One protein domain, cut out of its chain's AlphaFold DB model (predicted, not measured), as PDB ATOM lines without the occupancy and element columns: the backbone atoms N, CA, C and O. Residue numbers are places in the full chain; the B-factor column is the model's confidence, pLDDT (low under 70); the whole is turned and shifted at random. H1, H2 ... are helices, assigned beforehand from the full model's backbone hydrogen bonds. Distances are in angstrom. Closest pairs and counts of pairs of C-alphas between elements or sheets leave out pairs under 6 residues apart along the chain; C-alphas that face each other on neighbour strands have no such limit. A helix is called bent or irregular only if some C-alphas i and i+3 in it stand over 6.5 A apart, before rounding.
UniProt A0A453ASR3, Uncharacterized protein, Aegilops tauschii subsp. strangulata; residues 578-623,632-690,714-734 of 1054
ATOM      1  N   ILE A 578      36.645  -2.328  -1.298       85.88
ATOM      2  CA  ILE A 578      36.065  -3.670  -1.164       85.88
ATOM      3  C   ILE A 578      34.829  -3.813  -2.051       85.88
ATOM      4  O   ILE A 578      34.655  -4.849  -2.681       85.88
ATOM      5  N   LEU A 579      34.008  -2.763  -2.178       85.06
ATOM      6  CA  LEU A 579      32.832  -2.787  -3.056       85.06
ATOM      7  C   LEU A 579      33.250  -2.985  -4.513       85.06
ATOM      8  O   LEU A 579      32.656  -3.796  -5.217       85.06
ATOM      9  N   HIS A 580      34.306  -2.291  -4.944       82.56
ATOM     10  CA  HIS A 580      34.865  -2.467  -6.281       82.56
ATOM     11  C   HIS A 580      35.368  -3.901  -6.504       82.56
ATOM     12  O   HIS A 580      35.012  -4.526  -7.499       82.56
ATOM     13  N   HIS A 581      36.134  -4.452  -5.556       83.69
ATOM     14  CA  HIS A 581      36.600  -5.848  -5.601       83.69
ATOM     15  C   HIS A 581      35.456  -6.869  -5.646       83.69
ATOM     16  O   HIS A 581      35.552  -7.891  -6.334       83.69
ATOM     17  N   CYS A 582      34.366  -6.604  -4.922       84.38
ATOM     18  CA  CYS A 582      33.203  -7.480  -4.895       84.38
ATOM     19  C   CYS A 582      32.360  -7.405  -6.177       84.38
ATOM     20  O   CYS A 582      31.720  -8.398  -6.519       84.38
ATOM     21  N   MET A 583      32.362  -6.263  -6.876       80.31
ATOM     22  CA  MET A 583      31.653  -6.079  -8.149       80.31
ATOM     23  C   MET A 583      32.442  -6.572  -9.368       80.31
ATOM     24  O   MET A 583      31.836  -6.967 -10.359       80.31
ATOM     25  N   PHE A 584      33.779  -6.553  -9.323       77.88
ATOM     26  CA  PHE A 584      34.614  -6.863 -10.487       77.88
ATOM     27  C   PHE A 584      35.861  -7.686 -10.107       77.88
ATOM     28  O   PHE A 584      36.824  -7.115  -9.590       77.88
ATOM     29  N   PRO A 585      35.915  -9.007 -10.393       75.69
ATOM     30  CA  PRO A 585      34.837  -9.889 -10.862       75.69
ATOM     31  C   PRO A 585      33.920 -10.364  -9.719       75.69
ATOM     32  O   PRO A 585      34.398 -10.666  -8.617       75.69
ATOM     33  N   THR A 586      32.619 -10.493 -10.002       81.75
ATOM     34  CA  THR A 586      31.603 -10.964  -9.046       81.75
ATOM     35  C   THR A 586      31.629 -12.485  -8.894       81.75
ATOM     36  O   THR A 586      31.481 -13.225  -9.862       81.75
ATOM     37  N   SER A 587      31.731 -12.960  -7.653       84.19
ATOM     38  CA  SER A 587      31.460 -14.350  -7.272       84.19
ATOM     39  C   SER A 587      30.246 -14.409  -6.344       84.19
ATOM     40  O   SER A 587      29.811 -13.397  -5.795       84.19
ATOM     41  N   LYS A 588      29.703 -15.604  -6.106       83.31
ATOM     42  CA  LYS A 588      28.584 -15.794  -5.169       83.31
ATOM     43  C   LYS A 588      28.916 -15.329  -3.744       83.31
ATOM     44  O   LYS A 588      28.047 -14.796  -3.058       83.31
ATOM     45  N   VAL A 589      30.162 -15.526  -3.304       83.94
ATOM     46  CA  VAL A 589      30.654 -15.077  -1.990       83.94
ATOM     47  C   VAL A 589      30.715 -13.552  -1.956       83.94
ATOM     48  O   VAL A 589      30.090 -12.932  -1.097       83.94
ATOM     49  N   LYS A 590      31.369 -12.944  -2.953       87.69
ATOM     50  CA  LYS A 590      31.504 -11.489  -3.090       87.69
ATOM     51  C   LYS A 590      30.161 -10.766  -3.200       87.69
ATOM     52  O   LYS A 590      29.969  -9.743  -2.555       87.69
ATOM     53  N   ALA A 591      29.210 -11.313  -3.955       85.94
ATOM     54  CA  ALA A 591      27.868 -10.752  -4.089       85.94
ATOM     55  C   ALA A 591      27.103 -10.734  -2.757       85.94
ATOM     56  O   ALA A 591      26.411  -9.763  -2.448       85.94
ATOM     57  N   LYS A 592      27.253 -11.783  -1.935       85.56
ATOM     58  CA  LYS A 592      26.669 -11.822  -0.588       85.56
ATOM     59  C   LYS A 592      27.352 -10.847   0.370       85.56
ATOM     60  O   LYS A 592      26.645 -10.178   1.117       85.56
ATOM     61  N   VAL A 593      28.684 -10.745   0.330       86.31
ATOM     62  CA  VAL A 593      29.449  -9.736   1.091       86.31
ATOM     63  C   VAL A 593      28.950  -8.338   0.747       86.31
ATOM     64  O   VAL A 593      28.614  -7.567   1.641       86.31
ATOM     65  N   LEU A 594      28.845  -8.042  -0.549       88.25
ATOM     66  CA  LEU A 594      28.351  -6.768  -1.046       88.25
ATOM     67  C   LEU A 594      26.944  -6.489  -0.518       88.25
ATOM     68  O   LEU A 594      26.733  -5.459   0.104       88.25
ATOM     69  N   TRP A 595      26.005  -7.419  -0.694       86.81
ATOM     70  CA  TRP A 595      24.637  -7.260  -0.201       86.81
ATOM     71  C   TRP A 595      24.575  -6.963   1.310       86.81
ATOM     72  O   TRP A 595      23.891  -6.019   1.697       86.81
ATOM     73  N   LEU A 596      25.334  -7.684   2.146       85.88
ATOM     74  CA  LEU A 596      25.378  -7.443   3.597       85.88
ATOM     75  C   LEU A 596      25.931  -6.053   3.951       85.88
ATOM     76  O   LEU A 596      25.377  -5.378   4.813       85.88
ATOM     77  N   LEU A 597      26.991  -5.597   3.275       87.19
ATOM     78  CA  LEU A 597      27.554  -4.260   3.507       87.19
ATOM     79  C   LEU A 597      26.564  -3.145   3.149       87.19
ATOM     80  O   LEU A 597      26.506  -2.121   3.831       87.19
ATOM     81  N   LEU A 598      25.778  -3.345   2.089       86.88
ATOM     82  CA  LEU A 598      24.780  -2.376   1.643       86.88
ATOM     83  C   LEU A 598      23.601  -2.267   2.618       86.88
ATOM     84  O   LEU A 598      23.104  -1.163   2.821       86.88
ATOM     85  N   GLU A 599      23.168  -3.368   3.243       82.31
ATOM     86  CA  GLU A 599      22.107  -3.324   4.265       82.31
ATOM     87  C   GLU A 599      22.527  -2.535   5.511       82.31
ATOM     88  O   GLU A 599      21.702  -1.840   6.102       82.31
ATOM     89  N   VAL A 600      23.806  -2.610   5.886       82.12
ATOM     90  CA  VAL A 600      24.328  -1.980   7.107       82.12
ATOM     91  C   VAL A 600      24.659  -0.494   6.900       82.12
ATOM     92  O   VAL A 600      24.522   0.304   7.827       82.12
ATOM     93  N   SER A 601      25.088  -0.087   5.699       84.25
ATOM     94  CA  SER A 601      25.616   1.263   5.455       84.25
ATOM     95  C   SER A 601      24.980   1.973   4.251       84.25
ATOM     96  O   SER A 601      25.185   1.573   3.099       84.25
ATOM     97  N   PRO A 602      24.310   3.126   4.464       83.75
ATOM     98  CA  PRO A 602      23.738   3.914   3.370       83.75
ATOM     99  C   PRO A 602      24.813   4.569   2.485       83.75
ATOM    100  O   PRO A 602      24.557   4.890   1.325       83.75
ATOM    101  N   ILE A 603      26.035   4.767   2.996       85.94
ATOM    102  CA  ILE A 603      27.150   5.325   2.214       85.94
ATOM    103  C   ILE A 603      27.609   4.304   1.173       85.94
ATOM    104  O   ILE A 603      27.764   4.642  -0.003       85.94
ATOM    105  N   HIS A 604      27.774   3.046   1.595       89.00
ATOM    106  CA  HIS A 604      28.070   1.933   0.695       89.00
ATOM    107  C   HIS A 604      26.958   1.758  -0.336       89.00
ATOM    108  O   HIS A 604      27.262   1.611  -1.518       89.00
ATOM    109  N   MET A 605      25.694   1.868   0.094       87.06
ATOM    110  CA  MET A 605      24.511   1.810  -0.774       87.06
ATOM    111  C   MET A 605      24.565   2.843  -1.906       87.06
ATOM    112  O   MET A 605      24.477   2.488  -3.082       87.06
ATOM    113  N   ASN A 606      24.785   4.114  -1.563       85.94
ATOM    114  CA  ASN A 606      24.861   5.198  -2.541       85.94
ATOM    115  C   ASN A 606      26.055   5.048  -3.496       85.94
ATOM    116  O   ASN A 606      25.918   5.279  -4.696       85.94
ATOM    117  N   PHE A 607      27.225   4.652  -2.984       85.62
ATOM    118  CA  PHE A 607      28.414   4.453  -3.816       85.62
ATOM    119  C   PHE A 607      28.240   3.285  -4.795       85.62
ATOM    120  O   PHE A 607      28.543   3.432  -5.979       85.62
ATOM    121  N   PHE A 608      27.696   2.156  -4.328       88.31
ATOM    122  CA  PHE A 608      27.336   1.022  -5.181       88.31
ATOM    123  C   PHE A 608      26.384   1.448  -6.301       88.31
ATOM    124  O   PHE A 608      26.653   1.161  -7.466       88.31
ATOM    125  N   GLY A 609      25.326   2.192  -5.967       84.88
ATOM    126  CA  GLY A 609      24.379   2.721  -6.946       84.88
ATOM    127  C   GLY A 609      25.044   3.579  -8.020       84.88
ATOM    128  O   GLY A 609      24.805   3.371  -9.205       84.88
ATOM    129  N   GLN A 610      25.937   4.496  -7.633       84.44
ATOM    130  CA  GLN A 610      26.683   5.324  -8.588       84.44
ATOM    131  C   GLN A 610      27.592   4.499  -9.505       84.44
ATOM    132  O   GLN A 610      27.675   4.798 -10.694       84.44
ATOM    133  N   MET A 611      28.282   3.482  -8.978       82.88
ATOM    134  CA  MET A 611      29.118   2.611  -9.809       82.88
ATOM    135  C   MET A 611      28.273   1.778 -10.768       82.88
ATOM    136  O   MET A 611      28.593   1.709 -11.949       82.88
ATOM    137  N   LEU A 612      27.181   1.185 -10.281       83.81
ATOM    138  CA  LEU A 612      26.288   0.376 -11.103       83.81
ATOM    139  C   LEU A 612      25.656   1.209 -12.225       83.81
ATOM    140  O   LEU A 612      25.656   0.776 -13.369       83.81
ATOM    141  N   MET A 613      25.188   2.424 -11.929       80.44
ATOM    142  CA  MET A 613      24.619   3.321 -12.941       80.44
ATOM    143  C   MET A 613      25.651   3.745 -13.992       80.44
ATOM    144  O   MET A 613      25.327   3.745 -15.173       80.44
ATOM    145  N   LYS A 614      26.904   4.026 -13.601       80.81
ATOM    146  CA  LYS A 614      27.988   4.313 -14.559       80.81
ATOM    147  C   LYS A 614      28.275   3.139 -15.490       80.81
ATOM    148  O   LYS A 614      28.445   3.343 -16.682       80.81
ATOM    149  N   VAL A 615      28.294   1.920 -14.951       76.12
ATOM    150  CA  VAL A 615      28.493   0.698 -15.745       76.12
ATOM    151  C   VAL A 615      27.359   0.539 -16.758       76.12
ATOM    152  O   VAL A 615      27.616   0.277 -17.924       76.12
ATOM    153  N   LEU A 616      26.111   0.800 -16.352       74.06
ATOM    154  CA  LEU A 616      24.956   0.780 -17.257       74.06
ATOM    155  C   LEU A 616      25.032   1.871 -18.344       74.06
ATOM    156  O   LEU A 616      24.685   1.618 -19.498       74.06
ATOM    157  N   GLU A 617      25.494   3.076 -18.006       70.00
ATOM    158  CA  GLU A 617      25.689   4.172 -18.968       70.00
ATOM    159  C   GLU A 617      26.811   3.874 -19.978       70.00
ATOM    160  O   GLU A 617      26.659   4.174 -21.163       70.00
ATOM    161  N   GLU A 618      27.908   3.249 -19.546       62.44
ATOM    162  CA  GLU A 618      29.047   2.899 -20.406       62.44
ATOM    163  C   GLU A 618      28.758   1.660 -21.289       62.44
ATOM    164  O   GLU A 618      29.033   1.691 -22.496       62.44
ATOM    165  N   ASP A 619      28.114   0.612 -20.752       54.03
ATOM    166  CA  ASP A 619      27.837  -0.652 -21.463       54.03
ATOM    167  C   ASP A 619      26.723  -0.550 -22.523       54.03
ATOM    168  O   ASP A 619      26.736  -1.292 -23.513       54.03
ATOM    169  N   THR A 620      25.789   0.403 -22.404       45.47
ATOM    170  CA  THR A 620      24.743   0.615 -23.434       45.47
ATOM    171  C   THR A 620      25.309   1.029 -24.798       45.47
ATOM    172  O   THR A 620      24.650   0.827 -25.821       45.47
ATOM    173  N   SER A 621      26.546   1.538 -24.849       40.28
ATOM    174  CA  SER A 621      27.235   1.891 -26.098       40.28
ATOM    175  C   SER A 621      27.967   0.714 -26.767       40.28
ATOM    176  O   SER A 621      28.155   0.721 -27.985       40.28
ATOM    177  N   ILE A 622      28.335  -0.322 -26.004       39.06
ATOM    178  CA  ILE A 622      29.139  -1.468 -26.468       39.06
ATOM    179  C   ILE A 622      28.239  -2.617 -26.966       39.06
ATOM    180  O   ILE A 622      28.603  -3.345 -27.894       39.06
ATOM    181  N   LEU A 623      27.014  -2.721 -26.439       36.91
ATOM    182  CA  LEU A 623      26.024  -3.756 -26.777       36.91
ATOM    183  C   LEU A 623      25.485  -3.720 -28.221       36.91
ATOM    184  O   LEU A 623      24.854  -4.681 -28.652       36.91
ATOM    185  N   SER A 632      31.049 -15.816 -22.971       53.81
ATOM    186  CA  SER A 632      31.425 -14.547 -22.330       53.81
ATOM    187  C   SER A 632      30.212 -13.672 -22.008       53.81
ATOM    188  O   SER A 632      30.134 -13.117 -20.912       53.81
ATOM    189  N   SER A 633      29.217 -13.621 -22.901       61.03
ATOM    190  CA  SER A 633      27.945 -12.937 -22.637       61.03
ATOM    191  C   SER A 633      27.191 -13.586 -21.474       61.03
ATOM    192  O   SER A 633      26.665 -12.892 -20.607       61.03
ATOM    193  N   ARG A 634      27.229 -14.920 -21.383       59.22
ATOM    194  CA  ARG A 634      26.607 -15.675 -20.290       59.22
ATOM    195  C   ARG A 634      27.273 -15.434 -18.932       59.22
ATOM    196  O   ARG A 634      26.569 -15.302 -17.936       59.22
ATOM    197  N   ALA A 635      28.601 -15.314 -18.880       58.47
ATOM    198  CA  ALA A 635      29.321 -14.974 -17.649       58.47
ATOM    199  C   ALA A 635      29.007 -13.546 -17.150       58.47
ATOM    200  O   ALA A 635      28.907 -13.317 -15.940       58.47
ATOM    201  N   HIS A 636      28.801 -12.597 -18.069       70.00
ATOM    202  CA  HIS A 636      28.348 -11.240 -17.743       70.00
ATOM    203  C   HIS A 636      26.891 -11.206 -17.249       70.00
ATOM    204  O   HIS A 636      26.608 -10.539 -16.249       70.00
ATOM    205  N   GLU A 637      25.981 -11.959 -17.881       72.19
ATOM    206  CA  GLU A 637      24.605 -12.145 -17.387       72.19
ATOM    207  C   GLU A 637      24.603 -12.737 -15.968       72.19
ATOM    208  O   GLU A 637      23.959 -12.199 -15.068       72.19
ATOM    209  N   ASP A 638      25.361 -13.812 -15.737       78.81
ATOM    210  CA  ASP A 638      25.419 -14.498 -14.441       78.81
ATOM    211  C   ASP A 638      25.988 -13.588 -13.339       78.81
ATOM    212  O   ASP A 638      25.448 -13.538 -12.231       78.81
ATOM    213  N   SER A 639      27.015 -12.793 -13.654       79.38
ATOM    214  CA  SER A 639      27.571 -11.783 -12.741       79.38
ATOM    215  C   SER A 639      26.548 -10.696 -12.391       79.38
ATOM    216  O   SER A 639      26.446 -10.286 -11.234       79.38
ATOM    217  N   SER A 640      25.742 -10.268 -13.366       82.25
ATOM    218  CA  SER A 640      24.697  -9.250 -13.186       82.25
ATOM    219  C   SER A 640      23.518  -9.769 -12.357       82.25
ATOM    220  O   SER A 640      22.997  -9.049 -11.498       82.25
ATOM    221  N   ILE A 641      23.128 -11.035 -12.553       84.25
ATOM    222  CA  ILE A 641      22.121 -11.722 -11.730       84.25
ATOM    223  C   ILE A 641      22.619 -11.856 -10.288       84.25
ATOM    224  O   ILE A 641      21.854 -11.600  -9.363       84.25
ATOM    225  N   LEU A 642      23.893 -12.192 -10.059       85.31
ATOM    226  CA  LEU A 642      24.452 -12.269  -8.702       85.31
ATOM    227  C   LEU A 642      24.413 -10.920  -7.962       85.31
ATOM    228  O   LEU A 642      24.231 -10.915  -6.746       85.31
ATOM    229  N   LEU A 643      24.516  -9.788  -8.669       86.50
ATOM    230  CA  LEU A 643      24.383  -8.436  -8.098       86.50
ATOM    231  C   LEU A 643      22.925  -8.001  -7.855       86.50
ATOM    232  O   LEU A 643      22.684  -6.981  -7.208       86.50
ATOM    233  N   LEU A 644      21.936  -8.775  -8.310       87.44
ATOM    234  CA  LEU A 644      20.513  -8.445  -8.181       87.44
ATOM    235  C   LEU A 644      20.059  -8.178  -6.730       87.44
ATOM    236  O   LEU A 644      19.315  -7.217  -6.525       87.44
ATOM    237  N   PRO A 645      20.487  -8.938  -5.699       86.81
ATOM    238  CA  PRO A 645      20.151  -8.631  -4.307       86.81
ATOM    239  C   PRO A 645      20.631  -7.249  -3.845       86.81
ATOM    240  O   PRO A 645      19.913  -6.556  -3.119       86.81
ATOM    241  N   ALA A 646      21.819  -6.835  -4.285       85.62
ATOM    242  CA  ALA A 646      22.375  -5.514  -4.011       85.62
ATOM    243  C   ALA A 646      21.575  -4.417  -4.736       85.62
ATOM    244  O   ALA A 646      21.146  -3.448  -4.110       85.62
ATOM    245  N   ALA A 647      21.267  -4.622  -6.022       86.56
ATOM    246  CA  ALA A 647      20.443  -3.707  -6.815       86.56
ATOM    247  C   ALA A 647      19.024  -3.531  -6.242       86.56
ATOM    248  O   ALA A 647      18.510  -2.417  -6.178       86.56
ATOM    249  N   LEU A 648      18.396  -4.608  -5.763       84.94
ATOM    250  CA  LEU A 648      17.098  -4.538  -5.085       84.94
ATOM    251  C   LEU A 648      17.145  -3.726  -3.794       84.94
ATOM    252  O   LEU A 648      16.208  -2.983  -3.513       84.94
ATOM    253  N   SER A 649      18.208  -3.888  -3.005       84.62
ATOM    254  CA  SER A 649      18.374  -3.158  -1.744       84.62
ATOM    255  C   SER A 649      18.517  -1.659  -2.014       84.62
ATOM    256  O   SER A 649      17.867  -0.849  -1.354       84.62
ATOM    257  N   TYR A 650      19.260  -1.306  -3.068       85.19
ATOM    258  CA  TYR A 650      19.358   0.061  -3.572       85.19
ATOM    259  C   TYR A 650      17.998   0.616  -4.014       85.19
ATOM    260  O   TYR A 650      17.595   1.693  -3.577       85.19
ATOM    261  N   MET A 651      17.235  -0.139  -4.814       79.62
ATOM    262  CA  MET A 651      15.904   0.300  -5.246       79.62
ATOM    263  C   MET A 651      14.929   0.484  -4.078       79.62
ATOM    264  O   MET A 651      14.227   1.489  -4.052       79.62
ATOM    265  N   ARG A 652      14.906  -0.441  -3.104       80.12
ATOM    266  CA  ARG A 652      14.052  -0.350  -1.904       80.12
ATOM    267  C   ARG A 652      14.361   0.903  -1.084       80.12
ATOM    268  O   ARG A 652      13.446   1.623  -0.695       80.12
ATOM    269  N   HIS A 653      15.645   1.201  -0.881       78.44
ATOM    270  CA  HIS A 653      16.083   2.381  -0.133       78.44
ATOM    271  C   HIS A 653      15.563   3.694  -0.744       78.44
ATOM    272  O   HIS A 653      15.177   4.610  -0.021       78.44
ATOM    273  N   HIS A 654      15.511   3.776  -2.076       71.94
ATOM    274  CA  HIS A 654      15.058   4.969  -2.793       71.94
ATOM    275  C   HIS A 654      13.553   4.974  -3.126       71.94
ATOM    276  O   HIS A 654      13.010   6.036  -3.436       71.94
ATOM    277  N   SER A 655      12.854   3.835  -3.045       65.62
ATOM    278  CA  SER A 655      11.410   3.753  -3.312       65.62
ATOM    279  C   SER A 655      10.537   4.207  -2.141       65.62
ATOM    280  O   SER A 655       9.458   4.748  -2.378       65.62
ATOM    281  N   ASP A 656      10.999   4.040  -0.898       57.72
ATOM    282  CA  ASP A 656      10.209   4.332   0.313       57.72
ATOM    283  C   ASP A 656      10.099   5.839   0.642       57.72
ATOM    284  O   ASP A 656       9.366   6.228   1.551       57.72
ATOM    285  N   GLY A 657      10.794   6.708  -0.108       46.22
ATOM    286  CA  GLY A 657      10.940   8.133   0.213       46.22
ATOM    287  C   GLY A 657      10.058   9.113  -0.569       46.22
ATOM    288  O   GLY A 657       9.442   9.977   0.039       46.22
ATOM    289  N   HIS A 658       9.986   9.043  -1.903       43.62
ATOM    290  CA  HIS A 658       9.243  10.019  -2.721       43.62
ATOM    291  C   HIS A 658       9.030   9.502  -4.157       43.62
ATOM    292  O   HIS A 658       9.967   9.027  -4.795       43.62
ATOM    293  N   MET A 659       7.834   9.719  -4.731       46.62
ATOM    294  CA  MET A 659       7.499   9.439  -6.148       46.62
ATOM    295  C   MET A 659       8.432  10.111  -7.184       46.62
ATOM    296  O   MET A 659       8.363   9.781  -8.363       46.62
ATOM    297  N   GLN A 660       9.308  11.031  -6.769       47.09
ATOM    298  CA  GLN A 660      10.293  11.698  -7.628       47.09
ATOM    299  C   GLN A 660      11.507  10.813  -7.980       47.09
ATOM    300  O   GLN A 660      12.214  11.125  -8.931       47.09
ATOM    301  N   CYS A 661      11.742   9.694  -7.279       52.12
ATOM    302  CA  CYS A 661      12.871   8.790  -7.564       52.12
ATOM    303  C   CYS A 661      12.601   7.764  -8.687       52.12
ATOM    304  O   CYS A 661      13.488   6.983  -9.025       52.12
ATOM    305  N   ALA A 662      11.398   7.748  -9.275       59.94
ATOM    306  CA  ALA A 662      11.026   6.762 -10.293       59.94
ATOM    307  C   ALA A 662      11.830   6.902 -11.601       59.94
ATOM    308  O   ALA A 662      12.209   5.886 -12.173       59.94
ATOM    309  N   GLU A 663      12.132   8.133 -12.035       62.19
ATOM    310  CA  GLU A 663      12.917   8.396 -13.258       62.19
ATOM    311  C   GLU A 663      14.384   7.967 -13.099       62.19
ATOM    312  O   GLU A 663      14.993   7.431 -14.018       62.19
ATOM    313  N   PHE A 664      14.948   8.147 -11.903       68.81
ATOM    314  CA  PHE A 664      16.342   7.806 -11.616       68.81
ATOM    315  C   PHE A 664      16.591   6.289 -11.545       68.81
ATOM    316  O   PHE A 664      17.669   5.820 -11.903       68.81
ATOM    317  N   LEU A 665      15.595   5.511 -11.111       75.06
ATOM    318  CA  LEU A 665      15.680   4.047 -11.023       75.06
ATOM    319  C   LEU A 665      15.251   3.338 -12.319       75.06
ATOM    320  O   LEU A 665      15.422   2.124 -12.438       75.06
ATOM    321  N   GLU A 666      14.703   4.072 -13.291       75.06
ATOM    322  CA  GLU A 666      14.195   3.514 -14.545       75.06
ATOM    323  C   GLU A 666      15.269   2.784 -15.379       75.06
ATOM    324  O   GLU A 666      14.979   1.675 -15.839       75.06
ATOM    325  N   PRO A 667      16.509   3.296 -15.549       79.62
ATOM    326  CA  PRO A 667      17.549   2.588 -16.302       79.62
ATOM    327  C   PRO A 667      17.936   1.254 -15.657       79.62
ATOM    328  O   PRO A 667      18.047   0.237 -16.342       79.62
ATOM    329  N   LEU A 668      18.068   1.245 -14.327       81.50
ATOM    330  CA  LEU A 668      18.379   0.050 -13.547       81.50
ATOM    331  C   LEU A 668      17.270  -0.998 -13.671       81.50
ATOM    332  O   LEU A 668      17.546  -2.170 -13.927       81.50
ATOM    333  N   ALA A 669      16.014  -0.574 -13.522       79.62
ATOM    334  CA  ALA A 669      14.874  -1.457 -13.702       79.62
ATOM    335  C   ALA A 669      14.863  -2.025 -15.125       79.62
ATOM    336  O   ALA A 669      14.848  -3.241 -15.278       79.62
ATOM    337  N   ASN A 670      14.959  -1.180 -16.156       80.31
ATOM    338  CA  ASN A 670      14.939  -1.600 -17.560       80.31
ATOM    339  C   ASN A 670      16.012  -2.645 -17.883       80.31
ATOM    340  O   ASN A 670      15.678  -3.664 -18.485       80.31
ATOM    341  N   PHE A 671      17.249  -2.440 -17.426       83.69
ATOM    342  CA  PHE A 671      18.340  -3.398 -17.609       83.69
ATOM    343  C   PHE A 671      17.990  -4.785 -17.051       83.69
ATOM    344  O   PHE A 671      18.055  -5.793 -17.759       83.69
ATOM    345  N   TYR A 672      17.534  -4.845 -15.796       83.94
ATOM    346  CA  TYR A 672      17.132  -6.110 -15.184       83.94
ATOM    347  C   TYR A 672      15.865  -6.696 -15.823       83.94
ATOM    348  O   TYR A 672      15.755  -7.919 -15.916       83.94
ATOM    349  N   CYS A 673      14.923  -5.872 -16.298       81.12
ATOM    350  CA  CYS A 673      13.741  -6.364 -17.009       81.12
ATOM    351  C   CYS A 673      14.130  -7.034 -18.331       81.12
ATOM    352  O   CYS A 673      13.610  -8.106 -18.635       81.12
ATOM    353  N   GLU A 674      15.018  -6.420 -19.114       82.25
ATOM    354  CA  GLU A 674      15.492  -6.971 -20.388       82.25
ATOM    355  C   GLU A 674      16.258  -8.276 -20.175       82.25
ATOM    356  O   GLU A 674      15.995  -9.257 -20.864       82.25
ATOM    357  N   MET A 675      17.111  -8.339 -19.152       82.38
ATOM    358  CA  MET A 675      17.840  -9.560 -18.810       82.38
ATOM    359  C   MET A 675      16.910 -10.690 -18.330       82.38
ATOM    360  O   MET A 675      17.040 -11.834 -18.763       82.38
ATOM    361  N   LEU A 676      15.949 -10.395 -17.445       84.25
ATOM    362  CA  LEU A 676      15.039 -11.406 -16.888       84.25
ATOM    363  C   LEU A 676      13.973 -11.876 -17.888       84.25
ATOM    364  O   LEU A 676      13.492 -13.004 -17.778       84.25
ATOM    365  N   LEU A 677      13.574 -11.028 -18.837       81.62
ATOM    366  CA  LEU A 677      12.520 -11.321 -19.817       81.62
ATOM    367  C   LEU A 677      13.048 -11.611 -21.224       81.62
ATOM    368  O   LEU A 677      12.246 -11.928 -22.103       81.62
ATOM    369  N   GLY A 678      14.358 -11.506 -21.434       78.12
ATOM    370  CA  GLY A 678      15.022 -11.867 -22.680       78.12
ATOM    371  C   GLY A 678      15.035 -13.375 -22.938       78.12
ATOM    372  O   GLY A 678      14.564 -14.184 -22.132       78.12
ATOM    373  N   ASP A 679      15.625 -13.759 -24.068       69.19
ATOM    374  CA  ASP A 679      15.589 -15.135 -24.588       69.19
ATOM    375  C   ASP A 679      16.260 -16.164 -23.657       69.19
ATOM    376  O   ASP A 679      15.892 -17.339 -23.649       69.19
ATOM    377  N   ASN A 680      17.192 -15.716 -22.809       70.62
ATOM    378  CA  ASN A 680      17.925 -16.547 -21.849       70.62
ATOM    379  C   ASN A 680      17.343 -16.526 -20.414       70.62
ATOM    380  O   ASN A 680      17.910 -17.178 -19.527       70.62
ATOM    381  N   GLY A 681      16.256 -15.780 -20.176       80.50
ATOM    382  CA  GLY A 681      15.659 -15.523 -18.858       80.50
ATOM    383  C   GLY A 681      14.451 -16.411 -18.519       80.50
ATOM    384  O   GLY A 681      14.422 -17.611 -18.802       80.50
ATOM    385  N   PHE A 682      13.411 -15.821 -17.922       83.94
ATOM    386  CA  PHE A 682      12.174 -16.511 -17.529       83.94
ATOM    387  C   PHE A 682      11.434 -17.256 -18.656       83.94
ATOM    388  O   PHE A 682      10.894 -18.326 -18.359       83.94
ATOM    389  N   PRO A 683      11.397 -16.780 -19.922       81.69
ATOM    390  CA  PRO A 683      10.764 -17.524 -21.013       81.69
ATOM    391  C   PRO A 683      11.334 -18.940 -21.193       81.69
ATOM    392  O   PRO A 683      10.586 -19.850 -21.558       81.69
ATOM    393  N   CYS A 684      12.613 -19.135 -20.848       81.00
ATOM    394  CA  CYS A 684      13.351 -20.397 -20.892       81.00
ATOM    395  C   CYS A 684      13.633 -20.956 -19.478       81.00
ATOM    396  O   CYS A 684      14.758 -21.319 -19.137       81.00
ATOM    397  N   TRP A 685      12.591 -21.075 -18.647       80.88
ATOM    398  CA  TRP A 685      12.657 -21.492 -17.230       80.88
ATOM    399  C   TRP A 685      13.630 -22.640 -16.907       80.88
ATOM    400  O   TRP A 685      14.380 -22.560 -15.934       80.88
ATOM    401  N   LYS A 686      13.639 -23.708 -17.720       78.50
ATOM    402  CA  LYS A 686      14.497 -24.884 -17.490       78.50
ATOM    403  C   LYS A 686      15.983 -24.567 -17.613       78.50
ATOM    404  O   LYS A 686      16.743 -24.980 -16.746       78.50
ATOM    405  N   SER A 687      16.399 -23.850 -18.656       78.25
ATOM    406  CA  SER A 687      17.810 -23.486 -18.849       78.25
ATOM    407  C   SER A 687      18.253 -22.378 -17.895       78.25
ATOM    408  O   SER A 687      19.431 -22.300 -17.551       78.25
ATOM    409  N   PHE A 688      17.318 -21.542 -17.439       80.06
ATOM    410  CA  PHE A 688      17.591 -20.476 -16.481       80.06
ATOM    411  C   PHE A 688      17.911 -21.020 -15.080       80.06
ATOM    412  O   PHE A 688      18.892 -20.615 -14.468       80.06
ATOM    413  N   ILE A 689      17.141 -21.989 -14.577       78.19
ATOM    414  CA  ILE A 689      17.266 -22.481 -13.187       78.19
ATOM    415  C   ILE A 689      18.323 -23.569 -13.011       78.19
ATOM    416  O   ILE A 689      18.758 -23.834 -11.890       78.19
ATOM    417  N   THR A 690      18.740 -24.222 -14.093       73.25
ATOM    418  CA  THR A 690      19.860 -25.173 -14.057       73.25
ATOM    419  C   THR A 690      21.221 -24.483 -13.972       73.25
ATOM    420  O   THR A 690      22.219 -25.167 -13.759       73.25
ATOM    421  N   SER A 714      11.563 -15.773  -0.324       78.25
ATOM    422  CA  SER A 714      11.594 -14.468  -0.985       78.25
ATOM    423  C   SER A 714      13.001 -13.860  -0.994       78.25
ATOM    424  O   SER A 714      13.360 -13.184  -1.960       78.25
ATOM    425  N   ASP A 715      13.819 -14.184   0.011       78.31
ATOM    426  CA  ASP A 715      15.211 -13.745   0.124       78.31
ATOM    427  C   ASP A 715      16.203 -14.552  -0.726       78.31
ATOM    428  O   ASP A 715      17.340 -14.107  -0.933       78.31
ATOM    429  N   THR A 716      15.778 -15.694  -1.275       84.19
ATOM    430  CA  THR A 716      16.568 -16.477  -2.241       84.19
ATOM    431  C   THR A 716      16.856 -15.657  -3.501       84.19
ATOM    432  O   THR A 716      16.098 -14.756  -3.866       84.19
ATOM    433  N   LEU A 717      17.911 -15.993  -4.245       84.69
ATOM    434  CA  LEU A 717      18.246 -15.319  -5.505       84.69
ATOM    435  C   LEU A 717      17.089 -15.402  -6.516       84.69
ATOM    436  O   LEU A 717      16.810 -14.447  -7.245       84.69
ATOM    437  N   LEU A 718      16.381 -16.536  -6.533       85.19
ATOM    438  CA  LEU A 718      15.238 -16.760  -7.415       85.19
ATOM    439  C   LEU A 718      14.016 -15.933  -6.975       85.19
ATOM    440  O   LEU A 718      13.377 -15.294  -7.812       85.19
ATOM    441  N   GLY A 719      13.730 -15.877  -5.671       84.81
ATOM    442  CA  GLY A 719      12.680 -15.030  -5.093       84.81
ATOM    443  C   GLY A 719      12.944 -13.536  -5.304       84.81
ATOM    444  O   GLY A 719      12.064 -12.790  -5.749       84.81
ATOM    445  N   LYS A 720      14.193 -13.104  -5.114       86.94
ATOM    446  CA  LYS A 720      14.665 -11.750  -5.426       86.94
ATOM    447  C   LYS A 720      14.519 -11.437  -6.918       86.94
ATOM    448  O   LYS A 720      14.016 -10.370  -7.255       86.94
ATOM    449  N   SER A 721      14.817 -12.371  -7.821       88.19
ATOM    450  CA  SER A 721      14.583 -12.180  -9.266       88.19
ATOM    451  C   SER A 721      13.106 -11.906  -9.593       88.19
ATOM    452  O   SER A 721      12.797 -11.011 -10.380       88.19
ATOM    453  N   VAL A 722      12.173 -12.611  -8.943       85.94
ATOM    454  CA  VAL A 722      10.726 -12.343  -9.087       85.94
ATOM    455  C   VAL A 722      10.347 -10.982  -8.491       85.94
ATOM    456  O   VAL A 722       9.549 -10.247  -9.070       85.94
ATOM    457  N   THR A 723      10.955 -10.605  -7.368       84.88
ATOM    458  CA  THR A 723      10.736  -9.298  -6.728       84.88
ATOM    459  C   THR A 723      11.249  -8.144  -7.597       84.88
ATOM    460  O   THR A 723      10.581  -7.122  -7.721       84.88
ATOM    461  N   MET A 724      12.394  -8.313  -8.263       85.38
ATOM    462  CA  MET A 724      12.927  -7.355  -9.240       85.38
ATOM    463  C   MET A 724      11.955  -7.179 -10.406       85.38
ATOM    464  O   MET A 724      11.632  -6.051 -10.780       85.38
ATOM    465  N   LEU A 725      11.382  -8.278 -10.908       84.56
ATOM    466  CA  LEU A 725      10.345  -8.209 -11.933       84.56
ATOM    467  C   LEU A 725       9.083  -7.466 -11.447       84.56
ATOM    468  O   LEU A 725       8.440  -6.765 -12.229       84.56
ATOM    469  N   HIS A 726       8.719  -7.572 -10.167       83.19
ATOM    470  CA  HIS A 726       7.597  -6.810  -9.609       83.19
ATOM    471  C   HIS A 726       7.856  -5.295  -9.663       83.19
ATOM    472  O   HIS A 726       6.974  -4.535 -10.074       83.19
ATOM    473  N   TYR A 727       9.069  -4.847  -9.321       77.12
ATOM    474  CA  TYR A 727       9.476  -3.443  -9.471       77.12
ATOM    475  C   TYR A 727       9.489  -3.004 -10.940       77.12
ATOM    476  O   TYR A 727       8.888  -1.985 -11.277       77.12
ATOM    477  N   CYS A 728      10.068  -3.821 -11.819       78.50
ATOM    478  CA  CYS A 728      10.025  -3.656 -13.272       78.50
ATOM    479  C   CYS A 728       8.611  -3.382 -13.798       78.50
ATOM    480  O   CYS A 728       8.376  -2.384 -14.473       78.50
ATOM    481  N   LEU A 729       7.649  -4.241 -13.449       75.75
ATOM    482  CA  LEU A 729       6.258  -4.126 -13.900       75.75
ATOM    483  C   LEU A 729       5.512  -2.948 -13.261       75.75
ATOM    484  O   LEU A 729       4.541  -2.458 -13.831       75.75
ATOM    485  N   SER A 730       5.968  -2.481 -12.097       74.31
ATOM    486  CA  SER A 730       5.452  -1.265 -11.458       74.31
ATOM    487  C   SER A 730       5.953   0.008 -12.161       74.31
ATOM    488  O   SER A 730       5.262   1.032 -12.171       74.31
ATOM    489  N   LEU A 731       7.147  -0.046 -12.764       71.19
ATOM    490  CA  LEU A 731       7.789   1.070 -13.467       71.19
ATOM    491  C   LEU A 731       7.468   1.112 -14.971       71.19
ATOM    492  O   LEU A 731       7.328   2.196 -15.537       71.19
ATOM    493  N   LYS A 732       7.277  -0.042 -15.612       69.12
ATOM    494  CA  LYS A 732       6.995  -0.164 -17.046       69.12
ATOM    495  C   LYS A 732       5.843  -1.133 -17.282       69.12
ATOM    496  O   LYS A 732       5.911  -2.308 -16.924       69.12
ATOM    497  N   GLU A 733       4.781  -0.651 -17.924       66.31
ATOM    498  CA  GLU A 733       3.668  -1.518 -18.302       66.31
ATOM    499  C   GLU A 733       4.075  -2.448 -19.450       66.31
ATOM    500  O   GLU A 733       4.491  -2.009 -20.522       66.31
ATOM    501  N   MET A 734       3.926  -3.753 -19.227       71.56
ATOM    502  CA  MET A 734       4.150  -4.757 -20.261       71.56
ATOM    503  C   MET A 734       2.869  -5.123 -21.018       71.56
ATOM    504  O   MET A 734       1.828  -5.383 -20.385       71.56
TER     505      MET A 734
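What this domain is: This is residues 578 to 623, 632 to 690 and 714 to 734 of the 1054 residues of an uncharacterized protein of Aegilops tauschii subsp. strangulata (UniProt A0A453ASR3). The domain is a rounded cluster of helices with H5 in its middle; H2, H3, H6 and H8 pack on H5, H2 and H6 at shallow tilts of 19 and 22 degrees, H3 and H8 at steeper ones of 68 and 38 degrees. H1 packs on H2 and is apart from H5, while H4 and H7 lie at the periphery and touch no helix. The printed part has 126 residues with eight named helices, H1 to H8, and no named strand, and its class is all helix. It is compact, with a radius of gyration of the C-alphas of 14.0 A and spans of 37 by 34 by 33 A.

How they stand to each other: H1, residues 578 to 583, touches H2, residues 588 to 600, at a steep tilt of 53 degrees; their closest C-alphas, those of Cys 582 and Lys 590, are 4.7 A apart. H3, residues 602 to 619, and H2 touch only at the corner by their link, with C-alphas 598 and 605 closest at 4.8 A. H4, residues 632 to 642, is close to H2 but not clearly touching it, with C-alphas 591 and 642 closest at 5.9 A. The hub is H5, residues 644 to 655, which touches four helices. With residues 645 to 650 alone it touches H2, the same way at a shallow tilt of 19 degrees, closest at C-alphas 595 and 646, 4.8 A. It touches H3 at C-alphas 605 and 650, the closest, 6.1 A. H5 and H6, residues 659 to 677, form a helical hairpin at a shallow tilt of 22 degrees, with C-alphas 654 and 661 closest at 6.5 A. H6 is irregular, with C-alphas 664 and 667 7.1 A apart, and has a kink of 55 degrees near residue 666. H7, residues 682 to 689, is irregular too, with C-alphas 683 and 686 9.0 A apart; it is close to H6 but not clearly touching it, with C-alphas 676 and 682 closest at 5.9 A. H8, residues 717 to 731, touches H6 with 15 pairs of C-alphas within 8 A, the closest being those of Ala 669 and Cys 728, 5.3 A. H8 also touches H5, closest at C-alphas 645 and 720, 6.4 A. Every O i to N i+4 pair is within hydrogen-bond range in H1, H2, H3, H4, H5 and H8, against 11 of 15 in H6 and 2 of 4 in H7.

Where its parts are: H1 begins at C-alpha 578 (36.065, -3.670, -1.164). From first to last C-alpha H2 measures 19.0 A, H3 25.6 A, H6 25.4 A and H8 21.0 A. H8 ends at C-alpha 731 (7.789, 1.070, -13.467).

The domain as a whole: The C-alphas of Gln 660 and Thr 690, 38.6 A apart, are the farthest apart. Residues 624 to 631 and 691 to 713 are not printed; the gaps are 12.9 A from C-alpha 623 to 632 and 18.8 A from C-alpha 690 to 714. The links printed whole are tight. The mean pLDDT of the printed part is 76.9, and 23 residues are under 70, among them 618 to 623 and 655 to 664.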